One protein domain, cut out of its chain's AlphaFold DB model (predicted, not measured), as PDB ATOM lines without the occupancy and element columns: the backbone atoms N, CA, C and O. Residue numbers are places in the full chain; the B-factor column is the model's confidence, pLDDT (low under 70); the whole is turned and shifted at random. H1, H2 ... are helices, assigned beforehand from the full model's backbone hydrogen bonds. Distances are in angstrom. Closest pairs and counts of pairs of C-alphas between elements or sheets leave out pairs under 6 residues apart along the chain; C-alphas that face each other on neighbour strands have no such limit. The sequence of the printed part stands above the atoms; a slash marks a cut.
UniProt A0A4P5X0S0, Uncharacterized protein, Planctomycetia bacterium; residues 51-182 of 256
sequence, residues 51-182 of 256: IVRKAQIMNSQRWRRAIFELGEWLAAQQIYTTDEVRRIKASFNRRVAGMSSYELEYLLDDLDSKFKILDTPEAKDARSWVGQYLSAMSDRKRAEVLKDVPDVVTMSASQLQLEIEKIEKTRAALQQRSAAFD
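Overview. This is residues 51 to 182 of the 256 residues of an uncharacterized protein of Planctomycetia bacterium (UniProt A0A4P5X0S0). This is a long rod of helices in which H4 and H7 overlap only by their ends and together run along its length. H2 crosses H4, with H1 beside residues 101 to 105 of H4 and H3 folding back near H2 and H4; H5 crosses H7, with small H6 near H5. Residues 172 to 182 of H7 stick out at one end. The printed part has 132 residues with seven named helices, H1 to H7 in order, and no named strand: all helix, only just loose and close to compact, with a radius of gyration of the C-alphas of 17.1 A and spans of 64 by 27 by 20 A.

Arrangement. H1, residues 51 to 59, touches H4, residues 101 to 118, at a shallow tilt of 27 degrees, closest at the C-alphas of Lys 54 and Ser 101, 4.5 A apart. H2, residues 61 to 75, touches H4 with residues 62 to 66 alone at a steep tilt of 47 degrees, closest at C-alphas 66 and 111, 6.9 A. H3, residues 82 to 98, is close but not clearly touching to H2, closest at C-alphas 74 and 85, 6.6 A, and to H4, closest at C-alphas 96 and 104, 7.0 A. H4, the hub, touches H7, residues 157 to 182, with residues 110 to 117 alone, the same way at a shallow tilt of 28 degrees, closest at C-alphas 114 and 157, 4.8 A. H5, residues 121 to 135, touches H7 at a steep tilt of 57 degrees, closest at C-alphas 123 and 164, 6.3 A. H6, residues 139 to 146, is close but not clearly touching to H5, closest at C-alphas 134 and 142, 5.9 A, and apart from H7. In H1 to H7 every O i to N i+4 pair is within hydrogen-bond range.

Along the chain. H1 begins at C-alpha 51, (248.483, 164.307, 211.825). H3 is 24.8 A long and H4 25.5 A. H7 measures 37.8 A and ends at C-alpha 182, (210.729, 139.547, 169.071).

Size, cuts and confidence. The C-alphas of Val 52 and Asp 182, the two farthest apart, are 63.8 A from each other. The printed part has no cut and no long link. No printed residue is under 70 in pLDDT.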
ATOM      1  N   ILE A  51     247.552 165.310 212.361       94.12
ATOM      2  CA  ILE A  51     248.483 164.307 211.825       94.12
ATOM      3  C   ILE A  51     248.553 163.086 212.750       94.12
ATOM      4  O   ILE A  51     248.478 161.945 212.277       94.12
ATOM      5  N   VAL A  52     248.660 163.300 214.066       96.38
ATOM      6  CA  VAL A  52     248.689 162.211 215.054       96.38
ATOM      7  C   VAL A  52     247.376 161.427 215.035       96.38
ATOM      8  O   VAL A  52     247.401 160.193 214.969       96.38
ATOM      9  N   ARG A  53     246.222 162.107 215.028       96.81
ATOM     10  CA  ARG A  53     244.909 161.446 214.959       96.81
ATOM     11  C   ARG A  53     244.741 160.664 213.660       96.81
ATOM     12  O   ARG A  53     244.330 159.505 213.685       96.81
ATOM     13  N   LYS A  54     245.111 161.249 212.522       97.06
ATOM     14  CA  LYS A  54     245.086 160.578 211.220       97.06
ATOM     15  C   LYS A  54     245.928 159.304 211.232       97.06
ATOM     16  O   LYS A  54     245.464 158.263 210.770       97.06
ATOM     17  N   ALA A  55     247.130 159.348 211.808       96.81
ATOM     18  CA  ALA A  55     247.976 158.166 211.951       96.81
ATOM     19  C   ALA A  55     247.324 157.085 212.833       96.81
ATOM     20  O   ALA A  55     247.409 155.898 212.511       96.81
ATOM     21  N   GLN A  56     246.631 157.463 213.912       97.69
ATOM     22  CA  GLN A  56     245.861 156.519 214.731       97.69
ATOM     23  C   GLN A  56     244.725 155.867 213.927       97.69
ATOM     24  O   GLN A  56     244.582 154.642 213.957       97.69
ATOM     25  N   ILE A  57     243.972 156.651 213.146       97.25
ATOM     26  CA  ILE A  57     242.899 156.141 212.278       97.25
ATOM     27  C   ILE A  57     243.468 155.181 211.226       97.25
ATOM     28  O   ILE A  57     242.948 154.076 211.069       97.25
ATOM     29  N   MET A  58     244.565 155.538 210.550       96.69
ATOM     30  CA  MET A  58     245.204 154.686 209.536       96.69
ATOM     31  C   MET A  58     245.773 153.378 210.113       96.69
ATOM     32  O   MET A  58     245.845 152.371 209.412       96.69
ATOM     33  N   ASN A  59     246.149 153.353 211.393       97.38
ATOM     34  CA  ASN A  59     246.597 152.133 212.073       97.38
ATOM     35  C   ASN A  59     245.444 151.314 212.687       97.38
ATOM     36  O   ASN A  59     245.636 150.167 213.116       97.38
ATOM     37  N   SER A  60     244.231 151.868 212.711       97.94
ATOM     38  CA  SER A  60     243.058 151.205 213.276       97.94
ATOM     39  C   SER A  60     242.697 149.916 212.525       97.94
ATOM     40  O   SER A  60     243.031 149.701 211.353       97.94
ATOM     41  N   GLN A  61     241.990 149.012 213.207       98.06
ATOM     42  CA  GLN A  61     241.432 147.817 212.570       98.06
ATOM     43  C   GLN A  61     240.363 148.182 211.528       98.06
ATOM     44  O   GLN A  61     240.286 147.534 210.485       98.06
ATOM     45  N   ARG A  62     239.579 149.236 211.792       97.31
ATOM     46  CA  ARG A  62     238.518 149.721 210.901       97.31
ATOM     47  C   ARG A  62     239.076 150.126 209.540       97.31
ATOM     48  O   ARG A  62     238.595 149.641 208.522       97.31
ATOM     49  N   TRP A  63     240.147 150.921 209.527       97.38
ATOM     50  CA  TRP A  63     240.834 151.301 208.292       97.38
ATOM     51  C   TRP A  63     241.348 150.085 207.519       97.38
ATOM     52  O   TRP A  63     241.037 149.920 206.342       97.38
ATOM     53  N   ARG A  64     242.082 149.182 208.183       97.50
ATOM     54  CA  ARG A  64     242.621 147.973 207.537       97.50
ATOM     55  C   ARG A  64     241.529 147.114 206.903       97.50
ATOM     56  O   ARG A  64     241.714 146.644 205.782       97.50
ATOM     57  N   ARG A  65     240.398 146.944 207.592       97.19
ATOM     58  CA  ARG A  65     239.232 146.222 207.078       97.19
ATOM     59  C   ARG A  65     238.631 146.914 205.854       97.19
ATOM     60  O   ARG A  65     238.487 146.262 204.829       97.19
ATOM     61  N   ALA A  66     238.363 148.218 205.929       96.12
ATOM     62  CA  ALA A  66     237.782 148.974 204.819       96.12
ATOM     63  C   ALA A  66     238.664 148.927 203.557       96.12
ATOM     64  O   ALA A  66     238.162 148.759 202.448       96.12
ATOM     65  N   ILE A  67     239.990 149.019 203.710       95.44
ATOM     66  CA  ILE A  67     240.932 148.918 202.584       95.44
ATOM     67  C   ILE A  67     240.998 147.505 202.007       95.44
ATOM     68  O   ILE A  67     241.096 147.351 200.788       95.44
ATOM     69  N   PHE A  68     240.941 146.482 202.859       96.56
ATOM     70  CA  PHE A  68     240.873 145.096 202.414       96.56
ATOM     71  C   PHE A  68     239.585 144.832 201.621       96.56
ATOM     72  O   PHE A  68     239.672 144.408 200.472       96.56
ATOM     73  N   GLU A  69     238.421 145.181 202.177       96.06
ATOM     74  CA  GLU A  69     237.115 145.014 201.526       96.06
ATOM     75  C   GLU A  69     237.029 145.811 200.216       96.06
ATOM     76  O   GLU A  69     236.581 145.280 199.200       96.06
ATOM     77  N   LEU A  70     237.556 147.043 200.176       94.75
ATOM     78  CA  LEU A  70     237.660 147.820 198.936       94.75
ATOM     79  C   LEU A  70     238.532 147.105 197.897       94.75
ATOM     80  O   LEU A  70     238.208 147.070 196.709       94.75
ATOM     81  N   GLY A  71     239.663 146.556 198.342       94.56
ATOM     82  CA  GLY A  71     240.602 145.828 197.503       94.56
ATOM     83  C   GLY A  71     239.998 144.563 196.901       94.56
ATOM     84  O   GLY A  71     240.160 144.342 195.700       94.56
ATOM     85  N   GLU A  72     239.297 143.773 197.713       94.88
ATOM     86  CA  GLU A  72     238.573 142.581 197.270       94.88
ATOM     87  C   GLU A  72     237.421 142.942 196.337       94.88
ATOM     88  O   GLU A  72     237.290 142.361 195.257       94.88
ATOM     89  N   TRP A  73     236.625 143.950 196.701       94.19
ATOM     90  CA  TRP A  73     235.506 144.392 195.883       94.19
ATOM     91  C   TRP A  73     235.967 144.846 194.497       94.19
ATOM     92  O   TRP A  73     235.359 144.427 193.512       94.19
ATOM     93  N   LEU A  74     237.047 145.637 194.406       93.25
ATOM     94  CA  LEU A  74     237.642 146.069 193.135       93.25
ATOM     95  C   LEU A  74     238.177 144.887 192.316       93.25
ATOM     96  O   LEU A  74     238.014 144.876 191.099       93.25
ATOM     97  N   ALA A  75     238.798 143.896 192.963       91.44
ATOM     98  CA  ALA A  75     239.339 142.716 192.287       91.44
ATOM     99  C   ALA A  75     238.244 141.784 191.742       91.44
ATOM    100  O   ALA A  75     238.441 141.136 190.718       91.44
ATOM    101  N   ALA A  76     237.079 141.740 192.393       91.75
ATOM    102  CA  ALA A  76     235.931 140.960 191.941       91.75
ATOM    103  C   ALA A  76     235.202 141.580 190.730       91.75
ATOM    104  O   ALA A  76     234.327 140.936 190.142       91.75
ATOM    105  N   GLN A  77     235.506 142.829 190.357       88.50
ATOM    106  CA  GLN A  77     234.856 143.498 189.231       88.50
ATOM    107  C   GLN A  77     235.426 143.010 187.896       88.50
ATOM    108  O   GLN A  77     236.582 143.264 187.575       88.50
ATOM    109  N   GLN A  78     234.586 142.408 187.052       87.31
ATOM    110  CA  GLN A  78     234.976 142.024 185.684       87.31
ATOM    111  C   GLN A  78     235.124 143.225 184.736       87.31
ATOM    112  O   GLN A  78     235.680 143.099 183.648       87.31
ATOM    113  N   ILE A  79     234.589 144.384 185.129       87.19
ATOM    114  CA  ILE A  79     234.540 145.587 184.291       87.19
ATOM    115  C   ILE A  79     235.845 146.387 184.300       87.19
ATOM    116  O   ILE A  79     236.055 147.181 183.387       87.19
ATOM    117  N   TYR A  80     236.707 146.181 185.302       88.25
ATOM    118  CA  TYR A  80     237.972 146.896 185.440       88.25
ATOM    119  C   TYR A  80     239.148 146.008 185.059       88.25
ATOM    120  O   TYR A  80     239.273 144.867 185.497       88.25
ATOM    121  N   THR A  81     240.066 146.568 184.285       88.50
ATOM    122  CA  THR A  81     241.377 145.967 184.046       88.50
ATOM    123  C   THR A  81     242.272 146.101 185.282       88.50
ATOM    124  O   THR A  81     242.112 147.010 186.102       88.50
ATOM    125  N   THR A  82     243.290 145.246 185.399       90.81
ATOM    126  CA  THR A  82     244.281 145.330 186.487       90.81
ATOM    127  C   THR A  82     244.967 146.701 186.547       90.81
ATOM    128  O   THR A  82     245.272 147.205 187.629       90.81
ATOM    129  N   ASP A  83     245.191 147.338 185.397       90.44
ATOM    130  CA  ASP A  83     245.787 148.675 185.308       90.44
ATOM    131  C   ASP A  83     244.854 149.756 185.848       90.44
ATOM    132  O   ASP A  83     245.294 150.652 186.567       90.44
ATOM    133  N   GLU A  84     243.559 149.658 185.552       88.94
ATOM    134  CA  GLU A  84     242.545 150.556 186.103       88.94
ATOM    135  C   GLU A  84     242.426 150.399 187.611       88.94
ATOM    136  O   GLU A  84     242.480 151.403 188.315       88.94
ATOM    137  N   VAL A  85     242.390 149.166 188.122       91.69
ATOM    138  CA  VAL A  85     242.385 148.914 189.570       91.69
ATOM    139  C   VAL A  85     243.615 149.539 190.237       91.69
ATOM    140  O   VAL A  85     243.495 150.176 191.286       91.69
ATOM    141  N   ARG A  86     244.803 149.427 189.622       92.81
ATOM    142  CA  ARG A  86     246.023 150.089 190.119       92.81
ATOM    143  C   ARG A  86     245.890 151.615 190.122       92.81
ATOM    144  O   ARG A  86     246.250 152.243 191.117       92.81
ATOM    145  N   ARG A  87     245.353 152.211 189.052       92.12
ATOM    146  CA  ARG A  87     245.118 153.666 188.963       92.12
ATOM    147  C   ARG A  87     244.113 154.157 190.006       92.12
ATOM    148  O   ARG A  87     244.382 155.164 190.658       92.12
ATOM    149  N   ILE A  88     243.013 153.433 190.203       91.38
ATOM    150  CA  ILE A  88     241.983 153.741 191.206       91.38
ATOM    151  C   ILE A  88     242.604 153.728 192.607       91.38
ATOM    152  O   ILE A  88     242.497 154.716 193.332       91.38
ATOM    153  N   LYS A  89     243.345 152.667 192.962       93.25
ATOM    154  CA  LYS A  89     244.044 152.570 194.256       93.25
ATOM    155  C   LYS A  89     245.040 153.714 194.466       93.25
ATOM    156  O   LYS A  89     245.077 154.309 195.539       93.25
ATOM    157  N   ALA A  90     245.822 154.061 193.443       94.88
ATOM    158  CA  ALA A  90     246.773 155.169 193.522       94.88
ATOM    159  C   ALA A  90     246.078 156.533 193.706       94.88
ATOM    160  O   ALA A  90     246.522 157.345 194.517       94.88
ATOM    161  N   SER A  91     244.981 156.776 192.983       93.56
ATOM    162  CA  SER A  91     244.164 157.990 193.114       93.56
ATOM    163  C   SER A  91     243.543 158.101 194.510       93.56
ATOM    164  O   SER A  91     243.643 159.143 195.159       93.56
ATOM    165  N   PHE A  92     242.981 157.001 195.012       94.81
ATOM    166  CA  PHE A  92     242.420 156.915 196.355       94.81
ATOM    167  C   PHE A  92     243.469 157.224 197.432       94.81
ATOM    168  O   PHE A  92     243.252 158.110 198.254       94.81
ATOM    169  N   ASN A  93     244.646 156.591 197.369       95.31
ATOM    170  CA  ASN A  93     245.737 156.853 198.313       95.31
ATOM    171  C   ASN A  93     246.191 158.317 198.289       95.31
ATOM    172  O   ASN A  93     246.470 158.892 199.339       95.31
ATOM    173  N   ARG A  94     246.235 158.948 197.107       96.69
ATOM    174  CA  ARG A  94     246.565 160.373 196.983       96.69
ATOM    175  C   ARG A  94     245.524 161.261 197.668       96.69
ATOM    176  O   ARG A  94     245.904 162.210 198.343       96.69
ATOM    177  N   ARG A  95     244.230 160.950 197.523       95.56
ATOM    178  CA  ARG A  95     243.147 161.678 198.208       95.56
ATOM    179  C   ARG A  95     243.251 161.525 199.721       95.56
ATOM    180  O   ARG A  95     243.245 162.523 200.425       95.56
ATOM    181  N   VAL A  96     243.437 160.298 200.200       95.69
ATOM    182  CA  VAL A  96     243.618 159.999 201.630       95.69
ATOM    183  C   VAL A  96     244.828 160.737 202.198       95.69
ATOM    184  O   VAL A  96     244.758 161.276 203.299       95.69
ATOM    185  N   ALA A  97     245.932 160.825 201.451       96.00
ATOM    186  CA  ALA A  97     247.109 161.579 201.878       96.00
ATOM    187  C   ALA A  97     246.802 163.072 202.092       96.00
ATOM    188  O   ALA A  97     247.328 163.649 203.039       96.00
ATOM    189  N   GLY A  98     245.915 163.658 201.283       95.94
ATOM    190  CA  GLY A  98     245.485 165.056 201.400       95.94
ATOM    191  C   GLY A  98     244.330 165.326 202.374       95.94
ATOM    192  O   GLY A  98     244.072 166.488 202.654       95.94
ATOM    193  N   MET A  99     243.642 164.295 202.877       96.50
ATOM    194  CA  MET A  99     242.523 164.448 203.820       96.50
ATOM    195  C   MET A  99     242.998 164.736 205.247       96.50
ATOM    196  O   MET A  99     244.002 164.175 205.693       96.50
ATOM    197  N   SER A 100     242.229 165.538 205.972       97.31
ATOM    198  CA  SER A 100     242.310 165.675 207.431       97.31
ATOM    199  C   SER A 100     241.840 164.405 208.152       97.31
ATOM    200  O   SER A 100     241.232 163.511 207.553       97.31
ATOM    201  N   SER A 101     242.094 164.314 209.458       96.88
ATOM    202  CA  SER A 101     241.595 163.213 210.289       96.88
ATOM    203  C   SER A 101     240.063 163.120 210.293       96.88
ATOM    204  O   SER A 101     239.523 162.022 210.167       96.88
ATOM    205  N   TYR A 102     239.354 164.253 210.338       96.88
ATOM    206  CA  TYR A 102     237.889 164.289 210.303       96.88
ATOM    207  C   TYR A 102     237.326 163.806 208.962       96.88
ATOM    208  O   TYR A 102     236.414 162.983 208.927       96.88
ATOM    209  N   GLU A 103     237.887 164.272 207.842       96.44
ATOM    210  CA  GLU A 103     237.485 163.800 206.509       96.44
ATOM    211  C   GLU A 103     237.737 162.300 206.336       96.44
ATOM    212  O   GLU A 103     236.963 161.619 205.664       96.44
ATOM    213  N   LEU A 104     238.796 161.773 206.959       96.88
ATOM    214  CA  LEU A 104     239.102 160.349 206.940       96.88
ATOM    215  C   LEU A 104     238.067 159.517 207.712       96.88
ATOM    216  O   LEU A 104     237.707 158.432 207.256       96.88
ATOM    217  N   GLU A 105     237.561 160.008 208.845       97.19
ATOM    218  CA  GLU A 105     236.464 159.354 209.574       97.19
ATOM    219  C   GLU A 105     235.172 159.339 208.750       97.19
ATOM    220  O   GLU A 105     234.565 158.279 208.589       97.19
ATOM    221  N   TYR A 106     234.809 160.468 208.133       96.50
ATOM    222  CA  TYR A 106     233.658 160.526 207.227       96.50
ATOM    223  C   TYR A 106     233.813 159.591 206.025       96.50
ATOM    224  O   TYR A 106     232.854 158.935 205.620       96.50
ATOM    225  N   LEU A 107     235.020 159.495 205.459       96.12
ATOM    226  CA  LEU A 107     235.307 158.549 204.384       96.12
ATOM    227  C   LEU A 107     235.074 157.103 204.840       96.12
ATOM    228  O   LEU A 107     234.541 156.309 204.071       96.12
ATOM    229  N   LEU A 108     235.467 156.753 206.067       96.81
ATOM    230  CA  LEU A 108     235.230 155.419 206.620       96.81
ATOM    231  C   LEU A 108     233.736 155.128 206.805       96.81
ATOM    232  O   LEU A 108     233.293 154.036 206.455       96.81
ATOM    233  N   ASP A 109     232.955 156.092 207.293       97.12
ATOM    234  CA  ASP A 109     231.496 155.956 207.408       97.12
ATOM    235  C   ASP A 109     230.823 155.785 206.033       97.12
ATOM    236  O   ASP A 109     229.915 154.960 205.866       97.12
ATOM    237  N   ASP A 110     231.286 156.532 205.025       96.06
ATOM    238  CA  ASP A 110     230.802 156.422 203.648       96.06
ATOM    239  C   ASP A 110     231.187 155.078 203.011       96.06
ATOM    240  O   ASP A 110     230.350 154.451 202.363       96.06
ATOM    241  N   LEU A 111     232.410 154.579 203.235       96.12
ATOM    242  CA  LEU A 111     232.832 153.250 202.776       96.12
ATOM    243  C   LEU A 111     231.992 152.137 203.410       96.12
ATOM    244  O   LEU A 111     231.475 151.290 202.683       96.12
ATOM    245  N   ASP A 112     231.780 152.172 204.727       96.62
ATOM    246  CA  ASP A 112     230.934 151.191 205.419       96.62
ATOM    247  C   ASP A 112     229.493 151.215 204.877       96.62
ATOM    248  O   ASP A 112     228.861 150.170 204.686       96.62
ATOM    249  N   SER A 113     228.964 152.405 204.584       97.12
ATOM    250  CA  SER A 113     227.633 152.572 203.990       97.12
ATOM    251  C   SER A 113     227.568 152.032 202.559       97.12
ATOM    252  O   SER A 113     226.616 151.335 202.206       97.12
ATOM    253  N   LYS A 114     228.595 152.288 201.740       95.12
ATOM    254  CA  LYS A 114     228.709 151.729 200.388       95.12
ATOM    255  C   LYS A 114     228.782 150.214 200.402       95.12
ATOM    256  O   LYS A 114     228.097 149.594 199.597       95.12
ATOM    257  N   PHE A 115     229.570 149.608 201.290       95.62
ATOM    258  CA  PHE A 115     229.671 148.150 201.347       95.62
ATOM    259  C   PHE A 115     228.339 147.504 201.718       95.62
ATOM    260  O   PHE A 115     227.929 146.562 201.048       95.62
ATOM    261  N   LYS A 116     227.586 148.083 202.663       96.56
ATOM    262  CA  LYS A 116     226.216 147.631 202.963       96.56
ATOM    263  C   LYS A 116     225.304 147.667 201.736       96.56
ATOM    264  O   LYS A 116     224.558 146.718 201.516       96.56
ATOM    265  N   ILE A 117     225.372 148.733 200.935       96.06
ATOM    266  CA  ILE A 117     224.606 148.847 199.684       96.06
ATOM    267  C   ILE A 117     225.081 147.806 198.665       96.06
ATOM    268  O   ILE A 117     224.265 147.120 198.060       96.06
ATOM    269  N   LEU A 118     226.392 147.647 198.487       93.75
ATOM    270  CA  LEU A 118     226.979 146.700 197.533       93.75
ATOM    271  C   LEU A 118     226.718 145.234 197.898       93.75
ATOM    272  O   LEU A 118     226.747 144.372 197.018       93.75
ATOM    273  N   ASP A 119     226.455 144.951 199.171       94.88
ATOM    274  CA  ASP A 119     226.109 143.618 199.649       94.88
ATOM    275  C   ASP A 119     224.650 143.227 199.423       94.88
ATOM    276  O   ASP A 119     224.333 142.032 199.507       94.88
ATOM    277  N   THR A 120     223.791 144.192 199.089       96.56
ATOM    278  CA  THR A 120     222.400 143.922 198.719       96.56
ATOM    279  C   THR A 120     222.327 143.010 197.487       96.56
ATOM    280  O   THR A 120     223.201 143.068 196.608       96.56
ATOM    281  N   PRO A 121     221.318 142.124 197.401       96.00
ATOM    282  CA  PRO A 121     221.146 141.270 196.230       96.00
ATOM    283  C   PRO A 121     220.950 142.094 194.952       96.00
ATOM    284  O   PRO A 121     221.505 141.740 193.916       96.00
ATOM    285  N   GLU A 122     220.272 143.241 195.037       93.62
ATOM    286  CA  GLU A 122     220.045 144.145 193.909       93.62
ATOM    287  C   GLU A 122     221.366 144.679 193.343       93.62
ATOM    288  O   GLU A 122     221.586 144.648 192.134       93.62
ATOM    289  N   ALA A 123     222.295 145.109 194.203       94.19
ATOM    290  CA  ALA A 123     223.606 145.578 193.760       94.19
ATOM    291  C   ALA A 123     224.449 144.453 193.133       94.19
ATOM    292  O   ALA A 123     225.152 144.669 192.138       94.19
ATOM    293  N   LYS A 124     224.380 143.239 193.695       94.50
ATOM    294  CA  LYS A 124     225.081 142.054 193.170       94.50
ATOM    295  C   LYS A 124     224.560 141.660 191.789       94.50
ATOM    296  O   LYS A 124     225.370 141.403 190.890       94.50
ATOM    297  N   ASP A 125     223.244 141.676 191.612       94.44
ATOM    298  CA  ASP A 125     222.579 141.396 190.343       94.44
ATOM    299  C   ASP A 125     222.885 142.470 189.302       94.44
ATOM    300  O   ASP A 125     223.294 142.134 188.187       94.44
ATOM    301  N   ALA A 126     222.792 143.751 189.673       93.50
ATOM    302  CA  ALA A 126     223.151 144.873 188.812       93.50
ATOM    303  C   ALA A 126     224.602 144.752 188.320       93.50
ATOM    304  O   ALA A 126     224.864 144.845 187.119       93.50
ATOM    305  N   ARG A 127     225.552 144.456 189.218       92.44
ATOM    306  CA  ARG A 127     226.962 144.233 188.858       92.44
ATOM    307  C   ARG A 127     227.128 143.073 187.876       92.44
ATOM    308  O   ARG A 127     227.840 143.208 186.880       92.44
ATOM    309  N   SER A 128     226.501 141.931 188.165       93.69
ATOM    310  CA  SER A 128     226.555 140.744 187.303       93.69
ATOM    311  C   SER A 128     226.002 141.052 185.910       93.69
ATOM    312  O   SER A 128     226.644 140.759 184.898       93.69
ATOM    313  N   TRP A 129     224.851 141.725 185.858       94.12
ATOM    314  CA  TRP A 129     224.206 142.137 184.620       94.12
ATOM    315  C   TRP A 129     225.075 143.103 183.810       94.12
ATOM    316  O   TRP A 129     225.253 142.879 182.614       94.12
ATOM    317  N   VAL A 130     225.676 144.124 184.435       92.75
ATOM    318  CA  VAL A 130     226.595 145.050 183.745       92.75
ATOM    319  C   VAL A 130     227.792 144.293 183.165       92.75
ATOM    320  O   VAL A 130     228.157 144.527 182.013       92.75
ATOM    321  N   GLY A 131     228.374 143.350 183.912       92.38
ATOM    322  CA  GLY A 131     229.467 142.505 183.418       92.38
ATOM    323  C   GLY A 131     229.081 141.724 182.158       92.38
ATOM    324  O   GLY A 131     229.769 141.801 181.137       92.38
ATOM    325  N   GLN A 132     227.934 141.041 182.191       93.06
ATOM    326  CA  GLN A 132     227.408 140.303 181.039       93.06
ATOM    327  C   GLN A 132     227.101 141.237 179.861       93.06
ATOM    328  O   GLN A 132     227.509 140.969 178.731       93.06
ATOM    329  N   TYR A 133     226.450 142.370 180.121       92.50
ATOM    330  CA  TYR A 133     226.095 143.360 179.109       92.50
ATOM    331  C   TYR A 133     227.329 143.906 178.381       92.50
ATOM    332  O   TYR A 133     227.354 143.958 177.150       92.50
ATOM    333  N   LEU A 134     228.386 144.247 179.121       91.00
ATOM    334  CA  LEU A 134     229.637 144.743 178.547       91.00
ATOM    335  C   LEU A 134     230.438 143.650 177.828       91.00
ATOM    336  O   LEU A 134     231.122 143.957 176.847       91.00
ATOM    337  N   SER A 135     230.345 142.389 178.264       92.06
ATOM    338  CA  SER A 135     231.007 141.264 177.586       92.06
ATOM    339  C   SER A 135     230.452 140.996 176.183       92.06
ATOM    340  O   SER A 135     231.206 140.604 175.296       92.06
ATOM    341  N   ALA A 136     229.167 141.281 175.950       92.69
ATOM    342  CA  ALA A 136     228.535 141.142 174.639       92.69
ATOM    343  C   ALA A 136     228.920 142.270 173.658       92.69
ATOM    344  O   ALA A 136     228.629 142.188 172.464       92.69
ATOM    345  N   MET A 137     229.559 143.339 174.146       92.50
ATOM    346  CA  MET A 137     230.000 144.469 173.330       92.50
ATOM    347  C   MET A 137     231.430 144.300 172.821       92.50
ATOM    348  O   MET A 137     232.289 143.733 173.497       92.50
ATOM    349  N   SER A 138     231.708 144.907 171.662       93.31
ATOM    350  CA  SER A 138     233.080 145.087 171.181       93.31
ATOM    351  C   SER A 138     233.881 145.997 172.115       93.31
ATOM    352  O   SER A 138     233.331 146.933 172.698       93.31
ATOM    353  N   ASP A 139     235.195 145.781 172.202       89.25
ATOM    354  CA  ASP A 139     236.075 146.525 173.118       89.25
ATOM    355  C   ASP A 139     236.000 148.042 172.917       89.25
ATOM    356  O   ASP A 139     235.956 148.805 173.880       89.25
ATOM    357  N   ARG A 140     235.893 148.500 171.661       92.88
ATOM    358  CA  ARG A 140     235.720 149.926 171.349       92.88
ATOM    359  C   ARG A 140     234.431 150.489 171.944       92.88
ATOM    360  O   ARG A 140     234.448 151.602 172.466       92.88
ATOM    361  N   LYS A 141     233.316 149.757 171.838       92.06
ATOM    362  CA  LYS A 141     232.029 150.215 172.375       92.06
ATOM    363  C   LYS A 141     232.013 150.127 173.895       92.06
ATOM    364  O   LYS A 141     231.533 151.052 174.537       92.06
ATOM    365  N   ARG A 142     232.607 149.072 174.458       90.00
ATOM    366  CA  ARG A 142     232.812 148.926 175.901       90.00
ATOM    367  C   ARG A 142     233.585 150.115 176.468       90.00
ATOM    368  O   ARG A 142     233.105 150.742 177.399       90.00
ATOM    369  N   ALA A 143     234.716 150.479 175.864       89.19
ATOM    370  CA  ALA A 143     235.514 151.629 176.285       89.19
ATOM    371  C   ALA A 143     234.767 152.965 176.146       89.19
ATOM    372  O   ALA A 143     235.033 153.895 176.895       89.19
ATOM    373  N   GLU A 144     233.849 153.090 175.185       91.56
ATOM    374  CA  GLU A 144     232.998 154.276 175.056       91.56
ATOM    375  C   GLU A 144     231.954 154.342 176.175       91.56
ATOM    376  O   GLU A 144     231.824 155.384 176.802       91.56
ATOM    377  N   VAL A 145     231.279 153.228 176.476       90.12
ATOM    378  CA  VAL A 145     230.288 153.143 177.564       90.12
ATOM    379  C   VAL A 145     230.945 153.343 178.932       90.12
ATOM    380  O   VAL A 145     230.404 154.056 179.768       90.12
ATOM    381  N   LEU A 146     232.129 152.764 179.152       87.50
ATOM    382  CA  LEU A 146     232.863 152.877 180.416       87.50
ATOM    383  C   LEU A 146     233.320 154.307 180.738       87.50
ATOM    384  O   LEU A 146     233.568 154.595 181.902       87.50
ATOM    385  N   LYS A 147     233.398 155.221 179.760       88.06
ATOM    386  CA  LYS A 147     233.705 156.640 180.032       88.06
ATOM    387  C   LYS A 147     232.616 157.335 180.838       88.06
ATOM    388  O   LYS A 147     232.921 158.248 181.595       88.06
ATOM    389  N   ASP A 148     231.376 156.900 180.649       84.69
ATOM    390  CA  ASP A 148     230.209 157.454 181.325       84.69
ATOM    391  C   ASP A 148     229.879 156.683 182.613       84.69
ATOM    392  O   ASP A 148     228.968 157.077 183.340       84.69
ATOM    393  N   VAL A 149     230.595 155.581 182.896       81.94
ATOM    394  CA  VAL A 149     230.436 154.817 184.136       81.94
ATOM    395  C   VAL A 149     231.123 155.582 185.267       81.94
ATOM    396  O   VAL A 149     232.337 155.789 185.218       81.94
ATOM    397  N   PRO A 150     230.372 156.006 186.294       81.94
ATOM    398  CA  PRO A 150     230.944 156.729 187.417       81.94
ATOM    399  C   PRO A 150     231.973 155.893 188.187       81.94
ATOM    400  O   PRO A 150     231.795 154.690 188.390       81.94
ATOM    401  N   ASP A 151     233.026 156.543 188.685       85.50
ATOM    402  CA  ASP A 151     233.972 155.900 189.594       85.50
ATOM    403  C   ASP A 151     233.333 155.750 190.984       85.50
ATOM    404  O   ASP A 151     233.228 156.715 191.752       85.50
ATOM    405  N   VAL A 152     232.934 154.518 191.312       85.75
ATOM    406  CA  VAL A 152     232.296 154.122 192.582       85.75
ATOM    407  C   VAL A 152     233.117 154.543 193.807       85.75
ATOM    408  O   VAL A 152     232.555 154.820 194.868       85.75
ATOM    409  N   VAL A 153     234.444 154.649 193.676       86.88
ATOM    410  CA  VAL A 153     235.324 155.082 194.772       86.88
ATOM    411  C   VAL A 153     235.163 156.577 195.067       86.88
ATOM    412  O   VAL A 153     235.385 157.027 196.193       86.88
ATOM    413  N   THR A 154     234.763 157.368 194.073       88.88
ATOM    414  CA  THR A 154     234.611 158.825 194.198       88.88
ATOM    415  C   THR A 154     233.198 159.276 194.541       88.88
ATOM    416  O   THR A 154     233.046 160.328 195.157       88.88
ATOM    417  N   MET A 155     232.187 158.486 194.185       91.25
ATOM    418  CA  MET A 155     230.786 158.755 194.514       91.25
ATOM    419  C   MET A 155     230.523 158.641 196.012       91.25
ATOM    420  O   MET A 155     231.287 157.993 196.706       91.25
ATOM    421  N   SER A 156     229.425 159.198 196.514       93.19
ATOM    422  CA  SER A 156     228.896 158.869 197.849       93.19
ATOM    423  C   SER A 156     228.020 157.610 197.819       93.19
ATOM    424  O   SER A 156     227.540 157.203 196.758       93.19
ATOM    425  N   ALA A 157     227.740 157.025 198.986       91.81
ATOM    426  CA  ALA A 157     226.794 155.914 199.131       91.81
ATOM    427  C   ALA A 157     225.408 156.211 198.513       91.81
ATOM    428  O   ALA A 157     224.836 155.377 197.814       91.81
ATOM    429  N   SER A 158     224.888 157.428 198.706       92.06
ATOM    430  CA  SER A 158     223.592 157.840 198.143       92.06
ATOM    431  C   SER A 158     223.597 157.886 196.612       92.06
ATOM    432  O   SER A 158     222.661 157.425 195.964       92.06
ATOM    433  N   GLN A 159     224.681 158.387 196.017       93.44
ATOM    434  CA  GLN A 159     224.843 158.402 194.568       93.44
ATOM    435  C   GLN A 159     224.966 156.979 194.017       93.44
ATOM    436  O   GLN A 159     224.434 156.695 192.947       93.44
ATOM    437  N   LEU A 160     225.642 156.079 194.741       92.94
ATOM    438  CA  LEU A 160     225.769 154.676 194.346       92.94
ATOM    439  C   LEU A 160     224.398 153.996 194.262       92.94
ATOM    440  O   LEU A 160     224.123 153.309 193.282       92.94
ATOM    441  N   GLN A 161     223.520 154.246 195.237       93.06
ATOM    442  CA  GLN A 161     222.141 153.755 195.210       93.06
ATOM    443  C   GLN A 161     221.385 154.239 193.961       93.06
ATOM    444  O   GLN A 161     220.755 153.442 193.268       93.06
ATOM    445  N   LEU A 162     221.497 155.530 193.628       94.88
ATOM    446  CA  LEU A 162     220.855 156.103 192.439       94.88
ATOM    447  C   LEU A 162     221.375 155.483 191.132       94.88
ATOM    448  O   LEU A 162     220.597 155.255 190.204       94.88
ATOM    449  N   GLU A 163     222.674 155.191 191.044       94.00
ATOM    450  CA  GLU A 163     223.236 154.512 189.872       94.00
ATOM    451  C   GLU A 163     222.778 153.048 189.777       94.00
ATOM    452  O   GLU A 163     222.476 152.591 188.675       94.00
ATOM    453  N   ILE A 164     222.625 152.332 190.899       93.94
ATOM    454  CA  ILE A 164     222.031 150.981 190.904       93.94
ATOM    455  C   ILE A 164     220.592 151.030 190.367       93.94
ATOM    456  O   ILE A 164     220.240 150.278 189.458       93.94
ATOM    457  N   GLU A 165     219.769 151.969 190.836       95.44
ATOM    458  CA  GLU A 165     218.397 152.137 190.334       95.44
ATOM    459  C   GLU A 165     218.351 152.470 188.837       95.44
ATOM    460  O   GLU A 165     217.467 152.020 188.100       95.44
ATOM    461  N   LYS A 166     219.299 153.277 188.361       94.88
ATOM    462  CA  LYS A 166     219.434 153.622 186.943       94.88
ATOM    463  C   LYS A 166     219.845 152.413 186.101       94.88
ATOM    464  O   LYS A 166     219.336 152.263 184.985       94.88
ATOM    465  N   ILE A 167     220.712 151.543 186.621       94.12
ATOM    466  CA  ILE A 167     221.059 150.264 185.989       94.12
ATOM    467  C   ILE A 167     219.810 149.389 185.859       94.12
ATOM    468  O   ILE A 167     219.511 148.935 184.754       94.12
ATOM    469  N   GLU A 168     219.019 149.242 186.923       95.56
ATOM    470  CA  GLU A 168     217.785 148.445 186.890       95.56
ATOM    471  C   GLU A 168     216.752 148.997 185.895       95.56
ATOM    472  O   GLU A 168     216.191 148.254 185.085       95.56
ATOM    473  N   LYS A 169     216.564 150.323 185.848       96.06
ATOM    474  CA  LYS A 169     215.715 150.970 184.829       96.06
ATOM    475  C   LYS A 169     216.212 150.689 183.410       96.06
ATOM    476  O   LYS A 169     215.413 150.415 182.514       96.06
ATOM    477  N   THR A 170     217.526 150.741 183.198       94.56
ATOM    478  CA  THR A 170     218.141 150.467 181.891       94.56
ATOM    479  C   THR A 170     217.943 149.009 181.486       94.56
ATOM    480  O   THR A 170     217.552 148.733 180.350       94.56
ATOM    481  N   ARG A 171     218.142 148.077 182.423       95.06
ATOM    482  CA  ARG A 171     217.890 146.646 182.240       95.06
ATOM    483  C   ARG A 171     216.441 146.382 181.834       95.06
ATOM    484  O   ARG A 171     216.212 145.744 180.805       95.06
ATOM    485  N   ALA A 172     215.476 146.927 182.574       96.44
ATOM    486  CA  ALA A 172     214.052 146.775 182.277       96.44
ATOM    487  C   ALA A 172     213.686 147.343 180.893       96.44
ATOM    488  O   ALA A 172     213.003 146.687 180.103       96.44
ATOM    489  N   ALA A 173     214.201 148.529 180.552       96.94
ATOM    490  CA  ALA A 173     213.970 149.147 179.249       96.94
ATOM    491  C   ALA A 173     214.540 148.309 178.090       96.94
ATOM    492  O   ALA A 173     213.907 148.185 177.039       96.94
ATOM    493  N   LEU A 174     215.726 147.715 178.260       95.31
ATOM    494  CA  LEU A 174     216.326 146.834 177.256       95.31
ATOM    495  C   LEU A 174     215.534 145.533 177.092       95.31
ATOM    496  O   LEU A 174     215.296 145.111 175.961       95.31
ATOM    497  N   GLN A 175     215.069 144.940 178.192       95.81
ATOM    498  CA  GLN A 175     214.224 143.749 178.153       95.81
ATOM    499  C   GLN A 175     212.906 144.016 177.410       95.81
ATOM    500  O   GLN A 175     212.521 143.237 176.538       95.81
ATOM    501  N   GLN A 176     212.253 145.148 177.686       97.62
ATOM    502  CA  GLN A 176     211.033 145.549 176.985       97.62
ATOM    503  C   GLN A 176     211.272 145.743 175.481       97.62
ATOM    504  O   GLN A 176     210.466 145.301 174.662       97.62
ATOM    505  N   ARG A 177     212.394 146.367 175.098       97.31
ATOM    506  CA  ARG A 177     212.771 146.532 173.684       97.31
ATOM    507  C   ARG A 177     213.021 145.193 172.995       97.31
ATOM    508  O   ARG A 177     212.592 145.034 171.857       97.31
ATOM    509  N   SER A 178     213.672 144.244 173.673       95.94
ATOM    510  CA  SER A 178     213.867 142.891 173.139       95.94
ATOM    511  C   SER A 178     212.527 142.204 172.893       95.94
ATOM    512  O   SER A 178     212.276 141.749 171.784       95.94
ATOM    513  N   ALA A 179     211.623 142.225 173.877       97.62
ATOM    514  CA  ALA A 179     210.300 141.621 173.740       97.62
ATOM    515  C   ALA A 179     209.492 142.243 172.586       97.62
ATOM    516  O   ALA A 179     208.885 141.520 171.798       97.62
ATOM    517  N   ALA A 180     209.521 143.572 172.438       97.81
ATOM    518  CA  ALA A 180     208.863 144.259 171.327       97.81
ATOM    519  C   ALA A 180     209.475 143.882 169.965       97.81
ATOM    520  O   ALA A 180     208.755 143.685 168.982       97.81
ATOM    521  N   PHE A 181     210.801 143.748 169.898       98.25
ATOM    522  CA  PHE A 181     211.491 143.302 168.691       98.25
ATOM    523  C   PHE A 181     211.112 141.863 168.322       98.25
ATOM    524  O   PHE A 181     210.759 141.603 167.171       98.25
ATOM    525  N   ASP A 182     211.098 140.948 169.289       98.19
ATOM    526  CA  ASP A 182     210.729 139.547 169.071       98.19
ATOM    527  C   ASP A 182     209.270 139.410 168.616       98.19
ATOM    528  O   ASP A 182     208.989 138.700 167.649       98.19
TER     529      ASP A 182